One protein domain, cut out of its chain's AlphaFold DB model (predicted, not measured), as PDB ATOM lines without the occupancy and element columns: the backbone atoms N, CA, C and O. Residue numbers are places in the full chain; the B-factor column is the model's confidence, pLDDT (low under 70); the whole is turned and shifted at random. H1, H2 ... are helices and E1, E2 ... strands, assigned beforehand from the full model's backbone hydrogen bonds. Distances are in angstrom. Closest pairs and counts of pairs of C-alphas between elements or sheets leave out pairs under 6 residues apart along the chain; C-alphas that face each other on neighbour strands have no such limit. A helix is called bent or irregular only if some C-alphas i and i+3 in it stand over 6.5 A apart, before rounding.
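This is residues 113 to 262 of the 339 residues of an uncharacterized protein of Paraburkholderia caribensis (UniProt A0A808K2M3). From a small sheet of three short strands, E1, E2 and E3, the helices spread out in one flat form, in three groups with few contacts between them: the crossed pair H1 and H2, the cluster H3, H4 and H5, and the long H7 with the short H6. H8 runs outward past the sheet, and a long loop, residues 233 to 248, leads from H7 back to E3. The printed part has 150 residues with eight named helices and three named strands, in the order E1 H1 H2 H3 H4 H5 E2 H6 H7 E3 H8; the sheet is mixed, in the order E1 E2 E3, and the class is mostly helix. The whole is only just compact, close to loose, with a radius of gyration of the C-alphas of 17.5 A and spans of 49 by 43 by 22 A.

E1 is residues 113 to 115, from C-alpha 113 at (28.180, 27.080, -44.048). H1, residues 120 to 130, measures 15.1 A, and H2, 136 to 149, 19.9 A. H3, 153 to 165, measures 19.3 A and is irregular: C-alphas 162 and 165 are 7.4 A apart. H4 is 174 to 181, H5 184 to 191, E2 193 to 198, at 15.5 A, and H6 206 to 209. H7, 216 to 232, measures 24.3 A; it is irregular, with C-alphas 217 and 220 7.4 A apart, and has a kink of 35 degrees near residue 223. E3 is 249 to 253, at 13.1 A, and H8 255 to 262, ending at C-alpha 262 at (45.639, 24.554, -37.843).

E1 and E2 are parallel, with N 114 and O 194 2.8 A apart; E1, H1 to H5 and E2 form a strand-helix-strand unit, two parallel neighbour strands with helices between. E2 and E3 are antiparallel, with N 195 and O 252 2.8 A apart. H3 is on the sheet at a height of 12.7 A. H3 touches H5 at a shallow tilt of 31 degrees, opposite ways, closest at C-alphas 161 and 186, 5.4 A. H1 touches H2 at a steep tilt of 61 degrees, closest at C-alphas 126 and 146, 4.6 A. H7 and H6 are close but not clearly touching, with C-alphas 208 and 226 7.0 A apart. Every O i to N i+4 pair is within hydrogen-bond range in H1 and H4, but 8 of 10 in H2, 7 of 9 in H3, 3 of 4 in H5, 11 of 13 in H7 and 3 of 4 in H8; H6 is too short for such a pair.

The C-alphas farthest apart, of Pro 136 and Ser 242, are 51.4 A apart. The printed part has no cut, and the link from H7 to E3 is long. Mean pLDDT of the printed part is 91.7, and no printed residue is under 70.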
ATOM      1  N   VAL A 113      29.135  26.466 -44.978       96.75
ATOM      2  CA  VAL A 113      28.180  27.080 -44.048       96.75
ATOM      3  C   VAL A 113      26.763  26.776 -44.515       96.75
ATOM      4  O   VAL A 113      26.370  27.162 -45.614       96.75
ATOM      5  N   LEU A 114      25.994  26.100 -43.668       97.25
ATOM      6  CA  LEU A 114      24.665  25.575 -43.971       97.25
ATOM      7  C   LEU A 114      23.650  26.044 -42.932       97.25
ATOM      8  O   LEU A 114      24.011  26.542 -41.866       97.25
ATOM      9  N   ASN A 115      22.365  25.884 -43.233       96.75
ATOM     10  CA  ASN A 115      21.279  26.200 -42.312       96.75
ATOM     11  C   ASN A 115      20.277  25.048 -42.300       96.75
ATOM     12  O   ASN A 115      19.626  24.806 -43.316       96.75
ATOM     13  N   LEU A 116      20.159  24.365 -41.164       95.69
ATOM     14  CA  LEU A 116      19.229  23.254 -40.999       95.69
ATOM     15  C   LEU A 116      17.817  23.812 -40.792       95.69
ATOM     16  O   LEU A 116      17.537  24.444 -39.773       95.69
ATOM     17  N   GLN A 117      16.941  23.591 -41.773       92.69
ATOM     18  CA  GLN A 117      15.540  24.022 -41.751       92.69
ATOM     19  C   GLN A 117      14.608  22.964 -41.170       92.69
ATOM     20  O   GLN A 117      13.520  23.302 -40.705       92.69
ATOM     21  N   ALA A 118      15.003  21.689 -41.229       92.19
ATOM     22  CA  ALA A 118      14.168  20.599 -40.749       92.19
ATOM     23  C   ALA A 118      13.813  20.772 -39.262       92.19
ATOM     24  O   ALA A 118      14.677  21.046 -38.423       92.19
ATOM     25  N   SER A 119      12.531  20.604 -38.932       91.31
ATOM     26  CA  SER A 119      12.065  20.730 -37.552       91.31
ATOM     27  C   SER A 119      12.501  19.529 -36.706       91.31
ATOM     28  O   SER A 119      12.748  18.440 -37.226       91.31
ATOM     29  N   VAL A 120      12.540  19.686 -35.375       92.38
ATOM     30  CA  VAL A 120      12.795  18.551 -34.462       92.38
ATOM     31  C   VAL A 120      11.759  17.447 -34.658       92.38
ATOM     32  O   VAL A 120      12.115  16.276 -34.623       92.38
ATOM     33  N   SER A 121      10.498  17.815 -34.905       92.38
ATOM     34  CA  SER A 121       9.424  16.861 -35.194       92.38
ATOM     35  C   SER A 121       9.712  16.050 -36.455       92.38
ATOM     36  O   SER A 121       9.652  14.822 -36.405       92.38
ATOM     37  N   ASP A 122      10.093  16.701 -37.557       92.31
ATOM     38  CA  ASP A 122      10.427  15.994 -38.800       92.31
ATOM     39  C   ASP A 122      11.660  15.104 -38.621       92.31
ATOM     40  O   ASP A 122      11.699  13.986 -39.130       92.31
ATOM     41  N   MET A 123      12.663  15.568 -37.866       92.69
ATOM     42  CA  MET A 123      13.869  14.787 -37.568       92.69
ATOM     43  C   MET A 123      13.586  13.590 -36.667       92.69
ATOM     44  O   MET A 123      14.172  12.526 -36.865       92.69
ATOM     45  N   PHE A 124      12.667  13.734 -35.717       92.62
ATOM     46  CA  PHE A 124      12.229  12.638 -34.865       92.62
ATOM     47  C   PHE A 124      11.438  11.596 -35.663       92.62
ATOM     48  O   PHE A 124      11.780  10.417 -35.623       92.62
ATOM     49  N   ALA A 125      10.467  12.025 -36.475       92.44
ATOM     50  CA  ALA A 125       9.734  11.142 -37.385       92.44
ATOM     51  C   ALA A 125      10.676  10.430 -38.372       92.44
ATOM     52  O   ALA A 125      10.575   9.219 -38.572       92.44
ATOM     53  N   ARG A 126      11.660  11.151 -38.930       92.25
ATOM     54  CA  ARG A 126      12.727  10.573 -39.764       92.25
ATOM     55  C   ARG A 126      13.490   9.479 -39.013       92.25
ATOM     56  O   ARG A 126      13.745   8.424 -39.586       92.25
ATOM     57  N   ALA A 127      13.861   9.710 -37.752       91.50
ATOM     58  CA  ALA A 127      14.575   8.723 -36.944       91.50
ATOM     59  C   ALA A 127      13.727   7.468 -36.674       91.50
ATOM     60  O   ALA A 127      14.240   6.356 -36.803       91.50
ATOM     61  N   LEU A 128      12.434   7.633 -36.374       91.25
ATOM     62  CA  LEU A 128      11.494   6.520 -36.197       91.25
ATOM     63  C   LEU A 128      11.332   5.693 -37.480       91.25
ATOM     64  O   LEU A 128      11.393   4.466 -37.426       91.25
ATOM     65  N   TYR A 129      11.216   6.352 -38.638       92.69
ATOM     66  CA  TYR A 129      11.151   5.685 -39.942       92.69
ATOM     67  C   TYR A 129      12.415   4.872 -40.256       92.69
ATOM     68  O   TYR A 129      12.337   3.747 -40.750       92.69
ATOM     69  N   ILE A 130      13.598   5.422 -39.963       90.56
ATOM     70  CA  ILE A 130      14.875   4.718 -40.167       90.56
ATOM     71  C   ILE A 130      14.975   3.496 -39.252       90.56
ATOM     72  O   ILE A 130      15.432   2.444 -39.692       90.56
ATOM     73  N   ALA A 131      14.526   3.626 -38.004       89.19
ATOM     74  CA  ALA A 131      14.534   2.554 -37.015       89.19
ATOM     75  C   ALA A 131      13.439   1.491 -37.228       89.19
ATOM     76  O   ALA A 131      13.383   0.545 -36.444       89.19
ATOM     77  N   ASP A 132      12.577   1.648 -38.243       87.50
ATOM     78  CA  ASP A 132      11.384   0.816 -38.461       87.50
ATOM     79  C   ASP A 132      10.516   0.715 -37.189       87.50
ATOM     80  O   ASP A 132      10.011  -0.340 -36.805       87.50
ATOM     81  N   SER A 133      10.412   1.838 -36.468       86.25
ATOM     82  CA  SER A 133       9.777   1.915 -35.156       86.25
ATOM     83  C   SER A 133       8.461   2.676 -35.252       86.25
ATOM     84  O   SER A 133       8.431   3.906 -35.254       86.25
ATOM     85  N   GLY A 134       7.362   1.931 -35.338       83.69
ATOM     86  CA  GLY A 134       6.010   2.476 -35.388       83.69
ATOM     87  C   GLY A 134       4.990   1.433 -35.823       83.69
ATOM     88  O   GLY A 134       5.329   0.315 -36.215       83.69
ATOM     89  N   THR A 135       3.718   1.795 -35.751       85.12
ATOM     90  CA  THR A 135       2.650   1.058 -36.432       85.12
ATOM     91  C   THR A 135       2.753   1.250 -37.954       85.12
ATOM     92  O   THR A 135       3.354   2.225 -38.409       85.12
ATOM     93  N   PRO A 136       2.159   0.365 -38.777       86.94
ATOM     94  CA  PRO A 136       2.182   0.523 -40.234       86.94
ATOM     95  C   PRO A 136       1.651   1.879 -40.726       86.94
ATOM     96  O   PRO A 136       2.213   2.456 -41.655       86.94
ATOM     97  N   ASP A 137       0.609   2.407 -40.077       85.81
ATOM     98  CA  ASP A 137       0.022   3.706 -40.420       85.81
ATOM     99  C   ASP A 137       0.969   4.868 -40.066       85.81
ATOM    100  O   ASP A 137       1.136   5.800 -40.854       85.81
ATOM    101  N   GLU A 138       1.642   4.792 -38.913       86.62
ATOM    102  CA  GLU A 138       2.652   5.774 -38.495       86.62
ATOM    103  C   GLU A 138       3.870   5.756 -39.424       86.62
ATOM    104  O   GLU A 138       4.319   6.809 -39.866       86.62
ATOM    105  N   ILE A 139       4.371   4.574 -39.796       88.50
ATOM    106  CA  ILE A 139       5.507   4.437 -40.721       88.50
ATOM    107  C   ILE A 139       5.174   5.050 -42.088       88.50
ATOM    108  O   ILE A 139       6.003   5.774 -42.644       88.50
ATOM    109  N   ALA A 140       3.961   4.827 -42.605       87.62
ATOM    110  CA  ALA A 140       3.508   5.441 -43.855       87.62
ATOM    111  C   ALA A 140       3.465   6.978 -43.765       87.62
ATOM    112  O   ALA A 140       3.811   7.675 -44.719       87.62
ATOM    113  N   GLN A 141       3.093   7.531 -42.608       85.75
ATOM    114  CA  GLN A 141       3.155   8.973 -42.369       85.75
ATOM    115  C   GLN A 141       4.606   9.477 -42.258       85.75
ATOM    116  O   GLN A 141       4.947  10.535 -42.800       85.75
ATOM    117  N   PHE A 142       5.475   8.736 -41.568       91.44
ATOM    118  CA  PHE A 142       6.871   9.115 -41.367       91.44
ATOM    119  C   PHE A 142       7.694   9.051 -42.655       91.44
ATOM    120  O   PHE A 142       8.643   9.822 -42.788       91.44
ATOM    121  N   GLU A 143       7.306   8.229 -43.632       91.56
ATOM    122  CA  GLU A 143       7.921   8.201 -44.965       91.56
ATOM    123  C   GLU A 143       7.914   9.587 -45.629       91.56
ATOM    124  O   GLU A 143       8.921  10.016 -46.195       91.56
ATOM    125  N   GLY A 144       6.817  10.341 -45.492       88.88
ATOM    126  CA  GLY A 144       6.738  11.713 -45.997       88.88
ATOM    127  C   GLY A 144       7.714  12.658 -45.291       88.88
ATOM    128  O   GLY A 144       8.385  13.458 -45.941       88.88
ATOM    129  N   SER A 145       7.848  12.531 -43.966       88.62
ATOM    130  CA  SER A 145       8.816  13.315 -43.178       88.62
ATOM    131  C   SER A 145      10.255  12.962 -43.554       88.62
ATOM    132  O   SER A 145      11.090  13.848 -43.730       88.62
ATOM    133  N   PHE A 146      10.529  11.670 -43.754       92.31
ATOM    134  CA  PHE A 146      11.802  11.162 -44.241       92.31
ATOM    135  C   PHE A 146      12.138  11.750 -45.617       92.31
ATOM    136  O   PHE A 146      13.201  12.346 -45.771       92.31
ATOM    137  N   ALA A 147      11.230  11.675 -46.591       90.56
ATOM    138  CA  ALA A 147      11.448  12.220 -47.931       90.56
ATOM    139  C   ALA A 147      11.648  13.747 -47.925       90.56
ATOM    140  O   ALA A 147      12.555  14.255 -48.586       90.56
ATOM    141  N   ASN A 148      10.848  14.480 -47.146       89.75
ATOM    142  CA  ASN A 148      10.951  15.937 -47.046       89.75
ATOM    143  C   ASN A 148      12.273  16.375 -46.412       89.75
ATOM    144  O   ASN A 148      12.928  17.280 -46.924       89.75
ATOM    145  N   ALA A 149      12.705  15.708 -45.341       90.81
ATOM    146  CA  ALA A 149      13.976  15.982 -44.682       90.81
ATOM    147  C   ALA A 149      15.170  15.888 -45.642       90.81
ATOM    148  O   ALA A 149      16.081  16.705 -45.580       90.81
ATOM    149  N   ARG A 150      15.146  14.942 -46.586       90.31
ATOM    150  CA  ARG A 150      16.217  14.774 -47.584       90.31
ATOM    151  C   ARG A 150      16.340  15.938 -48.569       90.31
ATOM    152  O   ARG A 150      17.348  16.044 -49.262       90.31
ATOM    153  N   SER A 151      15.336  16.814 -48.641       90.81
ATOM    154  CA  SER A 151      15.420  18.054 -49.421       90.81
ATOM    155  C   SER A 151      16.200  19.164 -48.706       90.81
ATOM    156  O   SER A 151      16.653  20.101 -49.368       90.81
ATOM    157  N   ASP A 152      16.405  19.053 -47.386       95.06
ATOM    158  CA  ASP A 152      17.259  19.967 -46.632       95.06
ATOM    159  C   ASP A 152      18.714  19.812 -47.087       95.06
ATOM    160  O   ASP A 152      19.255  18.705 -47.163       95.06
ATOM    161  N   GLU A 153      19.368  20.930 -47.397       95.50
ATOM    162  CA  GLU A 153      20.727  20.918 -47.931       95.50
ATOM    163  C   GLU A 153      21.738  20.289 -46.964       95.50
ATOM    164  O   GLU A 153      22.650  19.587 -47.406       95.50
ATOM    165  N   THR A 154      21.559  20.500 -45.659       95.75
ATOM    166  CA  THR A 154      22.431  19.946 -44.619       95.75
ATOM    167  C   THR A 154      22.321  18.431 -44.581       95.75
ATOM    168  O   THR A 154      23.333  17.728 -44.607       95.75
ATOM    169  N   ILE A 155      21.087  17.927 -44.571       95.12
ATOM    170  CA  ILE A 155      20.801  16.490 -44.524       95.12
ATOM    171  C   ILE A 155      21.301  15.824 -45.801       95.12
ATOM    172  O   ILE A 155      22.032  14.840 -45.726       95.12
ATOM    173  N   ARG A 156      21.007  16.410 -46.965       93.81
ATOM    174  CA  ARG A 156      21.483  15.910 -48.255       93.81
ATOM    175  C   ARG A 156      23.007  15.849 -48.325       93.81
ATOM    176  O   ARG A 156      23.540  14.838 -48.758       93.81
ATOM    177  N   LYS A 157      23.727  16.887 -47.878       94.12
ATOM    178  CA  LYS A 157      25.203  16.884 -47.879       94.12
ATOM    179  C   LYS A 157      25.785  15.788 -46.982       94.12
ATOM    180  O   LYS A 157      26.759  15.157 -47.389       94.12
ATOM    181  N   LEU A 158      25.195  15.562 -45.805       94.88
ATOM    182  CA  LEU A 158      25.595  14.484 -44.897       94.88
ATOM    183  C   LEU A 158      25.315  13.104 -45.505       94.88
ATOM    184  O   LEU A 158      26.204  12.257 -45.520       94.88
ATOM    185  N   GLU A 159      24.120  12.886 -46.055       94.50
ATOM    186  CA  GLU A 159      23.767  11.634 -46.734       94.50
ATOM    187  C   GLU A 159      24.669  11.376 -47.949       94.50
ATOM    188  O   GLU A 159      25.229  10.292 -48.074       94.50
ATOM    189  N   ASP A 160      24.910  12.389 -48.788       91.75
ATOM    190  CA  ASP A 160      25.796  12.301 -49.954       91.75
ATOM    191  C   ASP A 160      27.248  11.962 -49.579       91.75
ATOM    192  O   ASP A 160      27.992  11.455 -50.421       91.75
ATOM    193  N   ALA A 161      27.685  12.287 -48.357       93.50
ATOM    194  CA  ALA A 161      29.018  11.956 -47.859       93.50
ATOM    195  C   ALA A 161      29.065  10.567 -47.205       93.50
ATOM    196  O   ALA A 161      30.029   9.829 -47.407       93.50
ATOM    197  N   ILE A 162      28.031  10.201 -46.443       95.12
ATOM    198  CA  ILE A 162      28.018   8.981 -45.629       95.12
ATOM    199  C   ILE A 162      27.523   7.767 -46.426       95.12
ATOM    200  O   ILE A 162      28.162   6.718 -46.430       95.12
ATOM    201  N   ASP A 163      26.424   7.922 -47.159       92.56
ATOM    202  CA  ASP A 163      25.751   6.858 -47.918       92.56
ATOM    203  C   ASP A 163      26.331   6.700 -49.341       92.56
ATOM    204  O   ASP A 163      25.890   5.905 -50.170       92.56
ATOM    205  N   ALA A 164      27.390   7.448 -49.663       84.19
ATOM    206  CA  ALA A 164      27.997   7.476 -50.994       84.19
ATOM    207  C   ALA A 164      28.446   6.091 -51.503       84.19
ATOM    208  O   ALA A 164      28.600   5.876 -52.715       84.19
ATOM    209  N   GLN A 165      28.730   5.181 -50.570       80.62
ATOM    210  CA  GLN A 165      29.238   3.822 -50.786       80.62
ATOM    211  C   GLN A 165      28.242   2.734 -50.373       80.62
ATOM    212  O   GLN A 165      28.552   1.555 -50.536       80.62
ATOM    213  N   GLY A 166      27.092   3.133 -49.831       83.38
ATOM    214  CA  GLY A 166      26.050   2.251 -49.338       83.38
ATOM    215  C   GLY A 166      24.935   2.048 -50.352       83.38
ATOM    216  O   GLY A 166      25.145   2.057 -51.571       83.38
ATOM    217  N   GLN A 167      23.734   1.846 -49.825       86.69
ATOM    218  CA  GLN A 167      22.533   1.608 -50.625       86.69
ATOM    219  C   GLN A 167      21.970   2.892 -51.240       86.69
ATOM    220  O   GLN A 167      21.154   2.807 -52.161       86.69
ATOM    221  N   ARG A 168      22.435   4.067 -50.791       88.56
ATOM    222  CA  ARG A 168      21.927   5.387 -51.202       88.56
ATOM    223  C   ARG A 168      20.455   5.577 -50.855       88.56
ATOM    224  O   ARG A 168      19.738   6.341 -51.508       88.56
ATOM    225  N   ASP A 169      19.996   4.873 -49.830       89.62
ATOM    226  CA  ASP A 169      18.610   4.873 -49.396       89.62
ATOM    227  C   ASP A 169      18.319   5.973 -48.366       89.62
ATOM    228  O   ASP A 169      17.149   6.251 -48.120       89.62
ATOM    229  N   GLY A 170      19.341   6.676 -47.855       89.00
ATOM    230  CA  GLY A 170      19.242   7.732 -46.838       89.00
ATOM    231  C   GLY A 170      19.124   7.209 -45.400       89.00
ATOM    232  O   GLY A 170      19.077   8.003 -44.452       89.00
ATOM    233  N   LYS A 171      19.087   5.886 -45.201       91.06
ATOM    234  CA  LYS A 171      19.007   5.232 -43.891       91.06
ATOM    235  C   LYS A 171      20.408   4.969 -43.348       91.06
ATOM    236  O   LYS A 171      20.854   3.836 -43.239       91.06
ATOM    237  N   ILE A 172      21.072   6.052 -42.949       91.00
ATOM    238  CA  ILE A 172      22.463   6.023 -42.484       91.00
ATOM    239  C   ILE A 172      22.690   4.988 -41.376       91.00
ATOM    240  O   ILE A 172      22.190   5.122 -40.256       91.00
ATOM    241  N   THR A 173      23.520   3.995 -41.676       90.94
ATOM    242  CA  THR A 173      23.967   2.968 -40.738       90.94
ATOM    243  C   THR A 173      25.310   3.325 -40.094       90.94
ATOM    244  O   THR A 173      26.115   4.096 -40.622       90.94
ATOM    245  N   ALA A 174      25.613   2.700 -38.951       91.94
ATOM    246  CA  ALA A 174      26.922   2.841 -38.310       91.94
ATOM    247  C   ALA A 174      28.077   2.356 -39.210       91.94
ATOM    248  O   ALA A 174      29.175   2.908 -39.158       91.94
ATOM    249  N   HIS A 175      27.832   1.339 -40.046       92.81
ATOM    250  CA  HIS A 175      28.833   0.806 -40.969       92.81
ATOM    251  C   HIS A 175      29.139   1.775 -42.119       92.81
ATOM    252  O   HIS A 175      30.307   1.967 -42.460       92.81
ATOM    253  N   GLU A 176      28.120   2.426 -42.682       94.81
ATOM    254  CA  GLU A 176      28.304   3.464 -43.705       94.81
ATOM    255  C   GLU A 176      29.064   4.658 -43.140       94.81
ATOM    256  O   GLU A 176      30.048   5.092 -43.737       94.81
ATOM    257  N   LEU A 177      28.694   5.119 -41.940       95.06
ATOM    258  CA  LEU A 177      29.417   6.193 -41.259       95.06
ATOM    259  C   LEU A 177      30.886   5.828 -41.026       95.06
ATOM    260  O   LEU A 177      31.773   6.616 -41.348       95.06
ATOM    261  N   GLN A 178      31.167   4.622 -40.526       94.50
ATOM    262  CA  GLN A 178      32.541   4.151 -40.341       94.50
ATOM    263  C   GLN A 178      33.312   4.102 -41.670       94.50
ATOM    264  O   GLN A 178      34.467   4.522 -41.732       94.50
ATOM    265  N   THR A 179      32.675   3.612 -42.734       92.75
ATOM    266  CA  THR A 179      33.281   3.505 -44.068       92.75
ATOM    267  C   THR A 179      33.592   4.882 -44.651       92.75
ATOM    268  O   THR A 179      34.675   5.084 -45.204       92.75
ATOM    269  N   ALA A 180      32.680   5.844 -44.496       94.06
ATOM    270  CA  ALA A 180      32.869   7.217 -44.941       94.06
ATOM    271  C   ALA A 180      34.004   7.910 -44.175       94.06
ATOM    272  O   ALA A 180      34.899   8.485 -44.791       94.06
ATOM    273  N   LEU A 181      34.041   7.771 -42.846       92.94
ATOM    274  CA  LEU A 181      35.116   8.323 -42.014       92.94
ATOM    275  C   LEU A 181      36.491   7.698 -42.308       92.94
ATOM    276  O   LEU A 181      37.517   8.321 -42.049       92.94
ATOM    277  N   GLY A 182      36.532   6.490 -42.882       91.12
ATOM    278  CA  GLY A 182      37.766   5.843 -43.333       91.12
ATOM    279  C   GLY A 182      38.374   6.440 -44.611       91.12
ATOM    280  O   GLY A 182      39.520   6.132 -44.933       91.12
ATOM    281  N   LYS A 183      37.639   7.287 -45.345       91.00
ATOM    282  CA  LYS A 183      38.095   7.924 -46.590       91.00
ATOM    283  C   LYS A 183      38.293   9.427 -46.372       91.00
ATOM    284  O   LYS A 183      37.304  10.114 -46.124       91.00
ATOM    285  N   PRO A 184      39.508   9.987 -46.543       89.94
ATOM    286  CA  PRO A 184      39.770  11.390 -46.211       89.94
ATOM    287  C   PRO A 184      38.837  12.399 -46.897       89.94
ATOM    288  O   PRO A 184      38.338  13.307 -46.253       89.94
ATOM    289  N   TRP A 185      38.530  12.215 -48.183       90.81
ATOM    290  CA  TRP A 185      37.636  13.116 -48.931       90.81
ATOM    291  C   TRP A 185      36.150  13.004 -48.549       90.81
ATOM    292  O   TRP A 185      35.371  13.874 -48.926       90.81
ATOM    293  N   LEU A 186      35.727  11.934 -47.866       93.44
ATOM    294  CA  LEU A 186      34.372  11.827 -47.309       93.44
ATOM    295  C   LEU A 186      34.347  12.325 -45.864       93.44
ATOM    296  O   LEU A 186      33.428  13.050 -45.503       93.44
ATOM    297  N   ALA A 187      35.374  12.004 -45.071       92.44
ATOM    298  CA  ALA A 187      35.547  12.519 -43.716       92.44
ATOM    299  C   ALA A 187      35.564  14.057 -43.689       92.44
ATOM    300  O   ALA A 187      34.766  14.637 -42.957       92.44
ATOM    301  N   ASP A 188      36.354  14.691 -44.570       91.50
ATOM    302  CA  ASP A 188      36.403  16.154 -44.736       91.50
ATOM    303  C   ASP A 188      34.999  16.749 -44.984       91.50
ATOM    304  O   ASP A 188      34.667  17.835 -44.526       91.50
ATOM    305  N   ARG A 189      34.132  16.045 -45.725       92.56
ATOM    306  CA  ARG A 189      32.769  16.521 -46.038       92.56
ATOM    307  C   ARG A 189      31.798  16.401 -44.863       92.56
ATOM    308  O   ARG A 189      30.714  16.976 -44.923       92.56
ATOM    309  N   ILE A 190      32.158  15.632 -43.838       93.81
ATOM    310  CA  ILE A 190      31.364  15.438 -42.622       93.81
ATOM    311  C   ILE A 190      31.815  16.432 -41.546       93.81
ATOM    312  O   ILE A 190      30.973  17.047 -40.893       93.81
ATOM    313  N   ASP A 191      33.125  16.605 -41.348       92.31
ATOM    314  CA  ASP A 191      33.667  17.432 -40.264       92.31
ATOM    315  C   ASP A 191      33.902  18.907 -40.635       92.31
ATOM    316  O   ASP A 191      34.014  19.742 -39.732       92.31
ATOM    317  N   HIS A 192      33.883  19.262 -41.923       94.31
ATOM    318  CA  HIS A 192      33.944  20.650 -42.395       94.31
ATOM    319  C   HIS A 192      32.560  21.284 -42.623       94.31
ATOM    320  O   HIS A 192      32.386  22.157 -43.471       94.31
ATOM    321  N   LEU A 193      31.546  20.879 -41.856       95.69
ATOM    322  CA  LEU A 193      30.234  21.528 -41.877       95.69
ATOM    323  C   LEU A 193      30.086  22.518 -40.719       95.69
ATOM    324  O   LEU A 193      30.356  22.201 -39.558       95.69
ATOM    325  N   ILE A 194      29.599  23.715 -41.041       96.88
ATOM    326  CA  ILE A 194      29.177  24.742 -40.091       96.88
ATOM    327  C   ILE A 194      27.672  24.905 -40.240       96.88
ATOM    328  O   ILE A 194      27.187  25.570 -41.153       96.88
ATOM    329  N   VAL A 195      26.917  24.283 -39.346       97.38
ATOM    330  CA  VAL A 195      25.462  24.206 -39.447       97.38
ATOM    331  C   VAL A 195      24.833  25.234 -38.528       97.38
ATOM    332  O   VAL A 195      24.988  25.180 -37.310       97.38
ATOM    333  N   ARG A 196      24.085  26.170 -39.104       97.12
ATOM    334  CA  ARG A 196      23.207  27.058 -38.354       97.12
ATOM    335  C   ARG A 196      21.956  26.295 -37.931       97.12
ATOM    336  O   ARG A 196      21.245  25.765 -38.781       97.12
ATOM    337  N   TYR A 197      21.717  26.221 -36.626       94.88
ATOM    338  CA  TYR A 197      20.555  25.555 -36.046       94.88
ATOM    339  C   TYR A 197      20.255  26.088 -34.640       94.88
ATOM    340  O   TYR A 197      21.139  26.561 -33.918       94.88
ATOM    341  N   GLU A 198      18.993  25.991 -34.223       94.31
ATOM    342  CA  GLU A 198      18.594  26.375 -32.874       94.31
ATOM    343  C   GLU A 198      19.174  25.428 -31.813       94.31
ATOM    344  O   GLU A 198      18.844  24.244 -31.765       94.31
ATOM    345  N   SER A 199      19.998  25.979 -30.923       92.06
ATOM    346  CA  SER A 199      20.576  25.292 -29.768       92.06
ATOM    347  C   SER A 199      19.510  24.639 -28.883       92.06
ATOM    348  O   SER A 199      18.453  25.219 -28.634       92.06
ATOM    349  N   GLU A 200      19.806  23.450 -28.356       88.94
ATOM    350  CA  GLU A 200      18.967  22.769 -27.359       88.94
ATOM    351  C   GLU A 200      18.877  23.537 -26.029       88.94
ATOM    352  O   GLU A 200      17.901  23.418 -25.296       88.94
ATOM    353  N   TRP A 201      19.864  24.393 -25.761       91.31
ATOM    354  CA  TRP A 201      19.977  25.176 -24.531       91.31
ATOM    355  C   TRP A 201      19.249  26.529 -24.590       91.31
ATOM    356  O   TRP A 201      19.420  27.367 -23.700       91.31
ATOM    357  N   GLY A 202      18.472  26.776 -25.649       92.62
ATOM    358  CA  GLY A 202      17.727  28.014 -25.882       92.62
ATOM    359  C   GLY A 202      16.407  27.777 -26.615       92.62
ATOM    360  O   GLY A 202      15.807  26.716 -26.473       92.62
ATOM    361  N   GLY A 203      15.945  28.775 -27.371       91.31
ATOM    362  CA  GLY A 203      14.694  28.698 -28.137       91.31
ATOM    363  C   GLY A 203      13.448  28.748 -27.265       91.31
ATOM    364  O   GLY A 203      13.558  28.979 -26.066       91.31
ATOM    365  N   GLU A 204      12.280  28.533 -27.862       92.56
ATOM    366  CA  GLU A 204      10.987  28.422 -27.173       92.56
ATOM    367  C   GLU A 204      10.611  26.952 -26.925       92.56
ATOM    368  O   GLU A 204      11.003  26.065 -27.687       92.56
ATOM    369  N   MET A 205       9.791  26.677 -25.899       94.38
ATOM    370  CA  MET A 205       9.328  25.303 -25.619       94.38
ATOM    371  C   MET A 205       8.490  24.698 -26.749       94.38
ATOM    372  O   MET A 205       8.461  23.477 -26.880       94.38
ATOM    373  N   SER A 206       7.912  25.524 -27.629       94.31
ATOM    374  CA  SER A 206       7.110  25.071 -28.771       94.31
ATOM    375  C   SER A 206       7.854  24.103 -29.697       94.31
ATOM    376  O   SER A 206       7.231  23.244 -30.315       94.31
ATOM    377  N   LYS A 207       9.188  24.208 -29.785       93.00
ATOM    378  CA  LYS A 207      10.037  23.254 -30.517       93.00
ATOM    379  C   LYS A 207       9.937  21.839 -29.947       93.00
ATOM    380  O   LYS A 207       9.919  20.872 -30.703       93.00
ATOM    381  N   TRP A 208       9.889  21.729 -28.626       95.44
ATOM    382  CA  TRP A 208       9.787  20.464 -27.908       95.44
ATOM    383  C   TRP A 208       8.334  20.000 -27.818       95.44
ATOM    384  O   TRP A 208       8.062  18.817 -27.992       95.44
ATOM    385  N   ASP A 209       7.383  20.918 -27.647       95.88
ATOM    386  CA  ASP A 209       5.949  20.599 -27.667       95.88
ATOM    387  C   ASP A 209       5.512  19.968 -28.997       95.88
ATOM    388  O   ASP A 209       4.608  19.134 -29.020       95.88
ATOM    389  N   ALA A 210       6.199  20.289 -30.100       94.94
ATOM    390  CA  ALA A 210       5.984  19.655 -31.400       94.94
ATOM    391  C   ALA A 210       6.220  18.130 -31.401       94.94
ATOM    392  O   ALA A 210       5.797  17.455 -32.336       94.94
ATOM    393  N   LEU A 211       6.879  17.578 -30.375       94.69
ATOM    394  CA  LEU A 211       7.077  16.139 -30.224       94.69
ATOM    395  C   LEU A 211       5.954  15.425 -29.468       94.69
ATOM    396  O   LEU A 211       5.900  14.197 -29.514       94.69
ATOM    397  N   ASP A 212       5.049  16.148 -28.801       94.94
ATOM    398  CA  ASP A 212       4.042  15.558 -27.910       94.94
ATOM    399  C   ASP A 212       3.172  14.507 -28.619       94.94
ATOM    400  O   ASP A 212       2.869  13.461 -28.038       94.94
ATOM    401  N   SER A 213       2.816  14.740 -29.888       90.19
ATOM    402  CA  SER A 213       1.996  13.810 -30.673       90.19
ATOM    403  C   SER A 213       2.690  12.483 -30.976       90.19
ATOM    404  O   SER A 213       1.998  11.492 -31.174       90.19
ATOM    405  N   HIS A 214       4.026  12.449 -30.989       88.69
ATOM    406  CA  HIS A 214       4.806  11.252 -31.334       88.69
ATOM    407  C   HIS A 214       5.111  10.360 -30.126       88.69
ATOM    408  O   HIS A 214       5.697   9.293 -30.274       88.69
ATOM    409  N   MET A 215       4.770  10.794 -28.909       90.81
ATOM    410  CA  MET A 215       5.204  10.107 -27.686       90.81
ATOM    411  C   MET A 215       4.247   9.008 -27.225       90.81
ATOM    412  O   MET A 215       4.667   8.126 -26.482       90.81
ATOM    413  N   HIS A 216       2.977   9.035 -27.644       88.50
ATOM    414  CA  HIS A 216       1.943   8.051 -27.284       88.50
ATOM    415  C   HIS A 216       1.999   7.630 -25.798       88.50
ATOM    416  O   HIS A 216       1.846   8.461 -24.902       88.50
ATOM    417  N   ALA A 217       2.256   6.348 -25.510       90.62
ATOM    418  CA  ALA A 217       2.367   5.818 -24.148       90.62
ATOM    419  C   ALA A 217       3.543   6.413 -23.343       90.62
ATOM    420  O   ALA A 217       3.506   6.420 -22.114       90.62
ATOM    421  N   GLY A 218       4.570   6.928 -24.021       92.62
ATOM    422  CA  GLY A 218       5.712   7.629 -23.438       92.62
ATOM    423  C   GLY A 218       5.450   9.099 -23.096       92.62
ATOM    424  O   GLY A 218       6.303   9.721 -22.464       92.62
ATOM    425  N   LEU A 219       4.283   9.661 -23.444       95.25
ATOM    426  CA  LEU A 219       3.961  11.074 -23.201       95.25
ATOM    427  C   LEU A 219       4.182  11.520 -21.739       95.25
ATOM    428  O   LEU A 219       4.766  12.584 -21.550       95.25
ATOM    429  N   PRO A 220       3.818  10.748 -20.691       97.06
ATOM    430  CA  PRO A 220       4.096  11.153 -19.310       97.06
ATOM    431  C   PRO A 220       5.593  11.313 -19.006       97.06
ATOM    432  O   PRO A 220       5.981  12.238 -18.295       97.06
ATOM    433  N   VAL A 221       6.437  10.436 -19.562       97.44
ATOM    434  CA  VAL A 221       7.900  10.519 -19.416       97.44
ATOM    435  C   VAL A 221       8.434  11.723 -20.190       97.44
ATOM    436  O   VAL A 221       9.253  12.473 -19.666       97.44
ATOM    437  N   TRP A 222       7.916  11.962 -21.396       96.62
ATOM    438  CA  TRP A 222       8.280  13.121 -22.205       96.62
ATOM    439  C   TRP A 222       7.945  14.455 -21.529       96.62
ATOM    440  O   TRP A 222       8.780  15.353 -21.515       96.62
ATOM    441  N   GLN A 223       6.779  14.590 -20.889       97.38
ATOM    442  CA  GLN A 223       6.435  15.811 -20.142       97.38
ATOM    443  C   GLN A 223       7.398  16.066 -18.967       97.38
ATOM    444  O   GLN A 223       7.776  17.213 -18.701       97.38
ATOM    445  N   ALA A 224       7.846  15.006 -18.282       97.56
ATOM    446  CA  ALA A 224       8.872  15.126 -17.246       97.56
ATOM    447  C   ALA A 224      10.222  15.571 -17.837       97.56
ATOM    448  O   ALA A 224      10.897  16.420 -17.252       97.56
ATOM    449  N   GLU A 225      10.591  15.063 -19.017       96.62
ATOM    450  CA  GLU A 225      11.811  15.485 -19.709       96.62
ATOM    451  C   GLU A 225      11.726  16.931 -20.210       96.62
ATOM    452  O   GLU A 225      12.662  17.695 -19.997       96.62
ATOM    453  N   LYS A 226      10.588  17.378 -20.756       96.25
ATOM    454  CA  LYS A 226      10.379  18.792 -21.114       96.25
ATOM    455  C   LYS A 226      10.572  19.727 -19.924       96.25
ATOM    456  O   LYS A 226      11.162  20.789 -20.082       96.25
ATOM    457  N   THR A 227      10.146  19.314 -18.728       96.75
ATOM    458  CA  THR A 227      10.406  20.076 -17.493       96.75
ATOM    459  C   THR A 227      11.908  20.192 -17.210       96.75
ATOM    460  O   THR A 227      12.384  21.252 -16.811       96.75
ATOM    461  N   ARG A 228      12.686  19.125 -17.441       95.94
ATOM    462  CA  ARG A 228      14.152  19.161 -17.302       95.94
ATOM    463  C   ARG A 228      14.797  20.058 -18.354       95.94
ATOM    464  O   ARG A 228      15.662  20.855 -18.004       95.94
ATOM    465  N   ILE A 229      14.365  19.947 -19.608       95.12
ATOM    466  CA  ILE A 229      14.830  20.791 -20.714       95.12
ATOM    467  C   ILE A 229      14.580  22.269 -20.391       95.12
ATOM    468  O   ILE A 229      15.495  23.075 -20.525       95.12
ATOM    469  N   ASP A 230      13.388  22.623 -19.905       94.69
ATOM    470  CA  ASP A 230      13.041  24.004 -19.548       94.69
ATOM    471  C   ASP A 230      13.962  24.579 -18.461       94.69
ATOM    472  O   ASP A 230      14.457  25.695 -18.594       94.69
ATOM    473  N   VAL A 231      14.291  23.784 -17.439       94.88
ATOM    474  CA  VAL A 231      15.239  24.180 -16.380       94.88
ATOM    475  C   VAL A 231      16.677  24.317 -16.897       94.88
ATOM    476  O   VAL A 231      17.438  25.137 -16.385       94.88
ATOM    477  N   LEU A 232      17.075  23.516 -17.889       95.44
ATOM    478  CA  LEU A 232      18.429  23.528 -18.455       95.44
ATOM    479  C   LEU A 232      18.646  24.629 -19.504       95.44
ATOM    480  O   LEU A 232      19.793  24.966 -19.809       95.44
ATOM    481  N   ARG A 233      17.572  25.203 -20.057       94.06
ATOM    482  CA  ARG A 233      17.652  26.317 -21.006       94.06
ATOM    483  C   ARG A 233      18.215  27.552 -20.310       94.06
ATOM    484  O   ARG A 233      17.567  28.175 -19.476       94.06
ATOM    485  N   PHE A 234      19.426  27.941 -20.695       94.06
ATOM    486  CA  PHE A 234      20.119  29.084 -20.099       94.06
ATOM    487  C   PHE A 234      20.194  30.303 -21.024       94.06
ATOM    488  O   PHE A 234      20.554  31.386 -20.565       94.06
ATOM    489  N   TRP A 235      19.862  30.159 -22.314       94.44
ATOM    490  CA  TRP A 235      20.137  31.185 -23.328       94.44
ATOM    491  C   TRP A 235      19.538  32.559 -23.004       94.44
ATOM    492  O   TRP A 235      20.222  33.578 -23.115       94.44
ATOM    493  N   SER A 236      18.276  32.597 -22.567       89.12
ATOM    494  CA  SER A 236      17.584  33.838 -22.192       89.12
ATOM    495  C   SER A 236      18.210  34.493 -20.958       89.12
ATOM    496  O   SER A 236      18.360  35.716 -20.924       89.12
ATOM    497  N   GLY A 237      18.655  33.684 -19.992       90.25
ATOM    498  CA  GLY A 237      19.277  34.129 -18.744       90.25
ATOM    499  C   GLY A 237      20.632  34.820 -18.915       90.25
ATOM    500  O   GLY A 237      21.040  35.572 -18.035       90.25
ATOM    501  N   ILE A 238      21.314  34.616 -20.048       91.25
ATOM    502  CA  ILE A 238      22.633  35.211 -20.334       91.25
ATOM    503  C   ILE A 238      22.636  36.174 -21.530       91.25
ATOM    504  O   ILE A 238      23.690  36.667 -21.925       91.25
ATOM    505  N   SER A 239      21.461  36.501 -22.073       82.25
ATOM    506  CA  SER A 239      21.296  37.396 -23.232       82.25
ATOM    507  C   SER A 239      21.864  38.816 -23.044       82.25
ATOM    508  O   SER A 239      22.085  39.522 -24.025       82.25
ATOM    509  N   GLY A 240      22.143  39.236 -21.803       83.56
ATOM    510  CA  GLY A 240      22.775  40.519 -21.470       83.56
ATOM    511  C   GLY A 240      24.310  40.509 -21.424       83.56
ATOM    512  O   GLY A 240      24.912  41.549 -21.155       83.56
ATOM    513  N   VAL A 241      24.967  39.366 -21.649       92.50
ATOM    514  CA  VAL A 241      26.435  39.274 -21.650       92.50
ATOM    515  C   VAL A 241      26.997  39.882 -22.938       92.50
ATOM    516  O   VAL A 241      26.608  39.510 -24.044       92.50
ATOM    517  N   SER A 242      27.950  40.810 -22.807       93.88
ATOM    518  CA  SER A 242      28.594  41.458 -23.957       93.88
ATOM    519  C   SER A 242      29.232  40.427 -24.893       93.88
ATOM    520  O   SER A 242      30.087  39.651 -24.474       93.88
ATOM    521  N   GLY A 243      28.847  40.456 -26.171       89.38
ATOM    522  CA  GLY A 243      29.335  39.527 -27.197       89.38
ATOM    523  C   GLY A 243      28.597  38.184 -27.258       89.38
ATOM    524  O   GLY A 243      28.922  37.371 -28.119       89.38
ATOM    525  N   TRP A 244      27.604  37.945 -26.394       91.31
ATOM    526  CA  TRP A 244      26.776  36.740 -26.456       91.31
ATOM    527  C   TRP A 244      25.747  36.814 -27.601       91.31
ATOM    528  O   TRP A 244      25.160  37.880 -27.821       91.31
ATOM    529  N   PRO A 245      25.477  35.712 -28.332       90.75
ATOM    530  CA  PRO A 245      24.446  35.702 -29.363       90.75
ATOM    531  C   PRO A 245      23.049  35.960 -28.787       90.75
ATOM    532  O   PRO A 245      22.564  35.231 -27.922       90.75
ATOM    533  N   THR A 246      22.358  36.961 -29.329       88.81
ATOM    534  CA  THR A 246      20.985  37.301 -28.921       88.81
ATOM    535  C   THR A 246      19.973  36.214 -29.281       88.81
ATOM    536  O   THR A 246      18.976  36.046 -28.585       88.81
ATOM    537  N   SER A 247      20.229  35.461 -30.352       91.81
ATOM    538  CA  SER A 247      19.420  34.321 -30.778       91.81
ATOM    539  C   SER A 247      20.062  33.004 -30.350       91.81
ATOM    540  O   SER A 247      21.280  32.852 -30.425       91.81
ATOM    541  N   SER A 248      19.229  32.032 -29.973       93.75
ATOM    542  CA  SER A 248      19.603  30.622 -29.798       93.75
ATOM    543  C   SER A 248      19.899  29.901 -31.110       93.75
ATOM    544  O   SER A 248      20.394  28.778 -31.085       93.75
ATOM    545  N   ASN A 249      19.609  30.523 -32.255       94.12
ATOM    546  CA  ASN A 249      19.945  29.998 -33.569       94.12
ATOM    547  C   ASN A 249      21.378  30.397 -33.949       94.12
ATOM    548  O   ASN A 249      21.628  31.506 -34.437       94.12
ATOM    549  N   VAL A 250      22.305  29.477 -33.690       94.88
ATOM    550  CA  VAL A 250      23.756  29.673 -33.775       94.88
ATOM    551  C   VAL A 250      24.405  28.664 -34.712       94.88
ATOM    552  O   VAL A 250      23.787  27.687 -35.124       94.88
ATOM    553  N   TYR A 251      25.665  28.919 -35.055       96.06
ATOM    554  CA  TYR A 251      26.480  28.017 -35.856       96.06
ATOM    555  C   TYR A 251      27.129  26.944 -34.977       96.06
ATOM    556  O   TYR A 251      27.847  27.260 -34.028       96.06
ATOM    557  N   HIS A 252      26.902  25.686 -35.333       95.00
ATOM    558  CA  HIS A 252      27.525  24.499 -34.756       95.00
ATOM    559  C   HIS A 252      28.570  23.976 -35.736       95.00
ATOM    560  O   HIS A 252      28.321  23.940 -36.939       95.00
ATOM    561  N   PHE A 253      29.739  23.578 -35.251       94.19
ATOM    562  CA  PHE A 253      30.810  23.049 -36.094       94.19
ATOM    563  C   PHE A 253      31.611  21.997 -35.333       94.19
ATOM    564  O   PHE A 253      31.642  22.000 -34.101       94.19
ATOM    565  N   HIS A 254      32.280  21.103 -36.060       91.62
ATOM    566  CA  HIS A 254      33.117  20.077 -35.452       91.62
ATOM    567  C   HIS A 254      34.448  20.693 -34.972       91.62
ATOM    568  O   HIS A 254      35.283  21.078 -35.797       91.62
ATOM    569  N   PRO A 255      34.709  20.791 -33.652       87.88
ATOM    570  CA  PRO A 255      35.880  21.509 -33.147       87.88
ATOM    571  C   PRO A 255      37.199  20.846 -33.558       87.88
ATOM    572  O   PRO A 255      38.186  21.542 -33.789       87.88
ATOM    573  N   LEU A 256      37.231  19.515 -33.690       84.69
ATOM    574  CA  LEU A 256      38.430  18.814 -34.157       84.69
ATOM    575  C   LEU A 256      38.667  19.005 -35.657       84.69
ATOM    576  O   LEU A 256      39.827  19.071 -36.050       84.69
ATOM    577  N   GLY A 257      37.603  19.140 -36.456       83.69
ATOM    578  CA  GLY A 257      37.715  19.477 -37.879       83.69
ATOM    579  C   GLY A 257      38.347  20.859 -38.029       83.69
ATOM    580  O   GLY A 257      39.359  21.023 -38.704       83.69
ATOM    581  N   LEU A 258      37.846  21.841 -37.264       88.12
ATOM    582  CA  LEU A 258      38.411  23.192 -37.258       88.12
ATOM    583  C   LEU A 258      39.878  23.199 -36.809       88.12
ATOM    584  O   LEU A 258      40.727  23.762 -37.493       88.12
ATOM    585  N   VAL A 259      40.200  22.571 -35.673       85.06
ATOM    586  CA  VAL A 259      41.588  22.487 -35.178       85.06
ATOM    587  C   VAL A 259      42.486  21.737 -36.167       85.06
ATOM    588  O   VAL A 259      43.663  22.081 -36.287       85.06
ATOM    589  N   GLY A 260      41.946  20.761 -36.901       79.94
ATOM    590  CA  GLY A 260      42.625  20.036 -37.973       79.94
ATOM    591  C   GLY A 260      43.260  20.960 -39.013       79.94
ATOM    592  O   GLY A 260      44.424  20.755 -39.354       79.94
ATOM    593  N   ASN A 261      42.582  22.044 -39.408       80.69
ATOM    594  CA  ASN A 261      43.133  23.047 -40.333       80.69
ATOM    595  C   ASN A 261      44.408  23.720 -39.815       80.69
ATOM    596  O   ASN A 261      45.283  24.106 -40.592       80.69
ATOM    597  N   PHE A 262      44.516  23.883 -38.496       79.56
ATOM    598  CA  PHE A 262      45.639  24.554 -37.843       79.56
ATOM    599  C   PHE A 262      46.737  23.586 -37.409       79.56
ATOM    600  O   PHE A 262      47.815  24.034 -37.008       79.56
TER     601      PHE A 262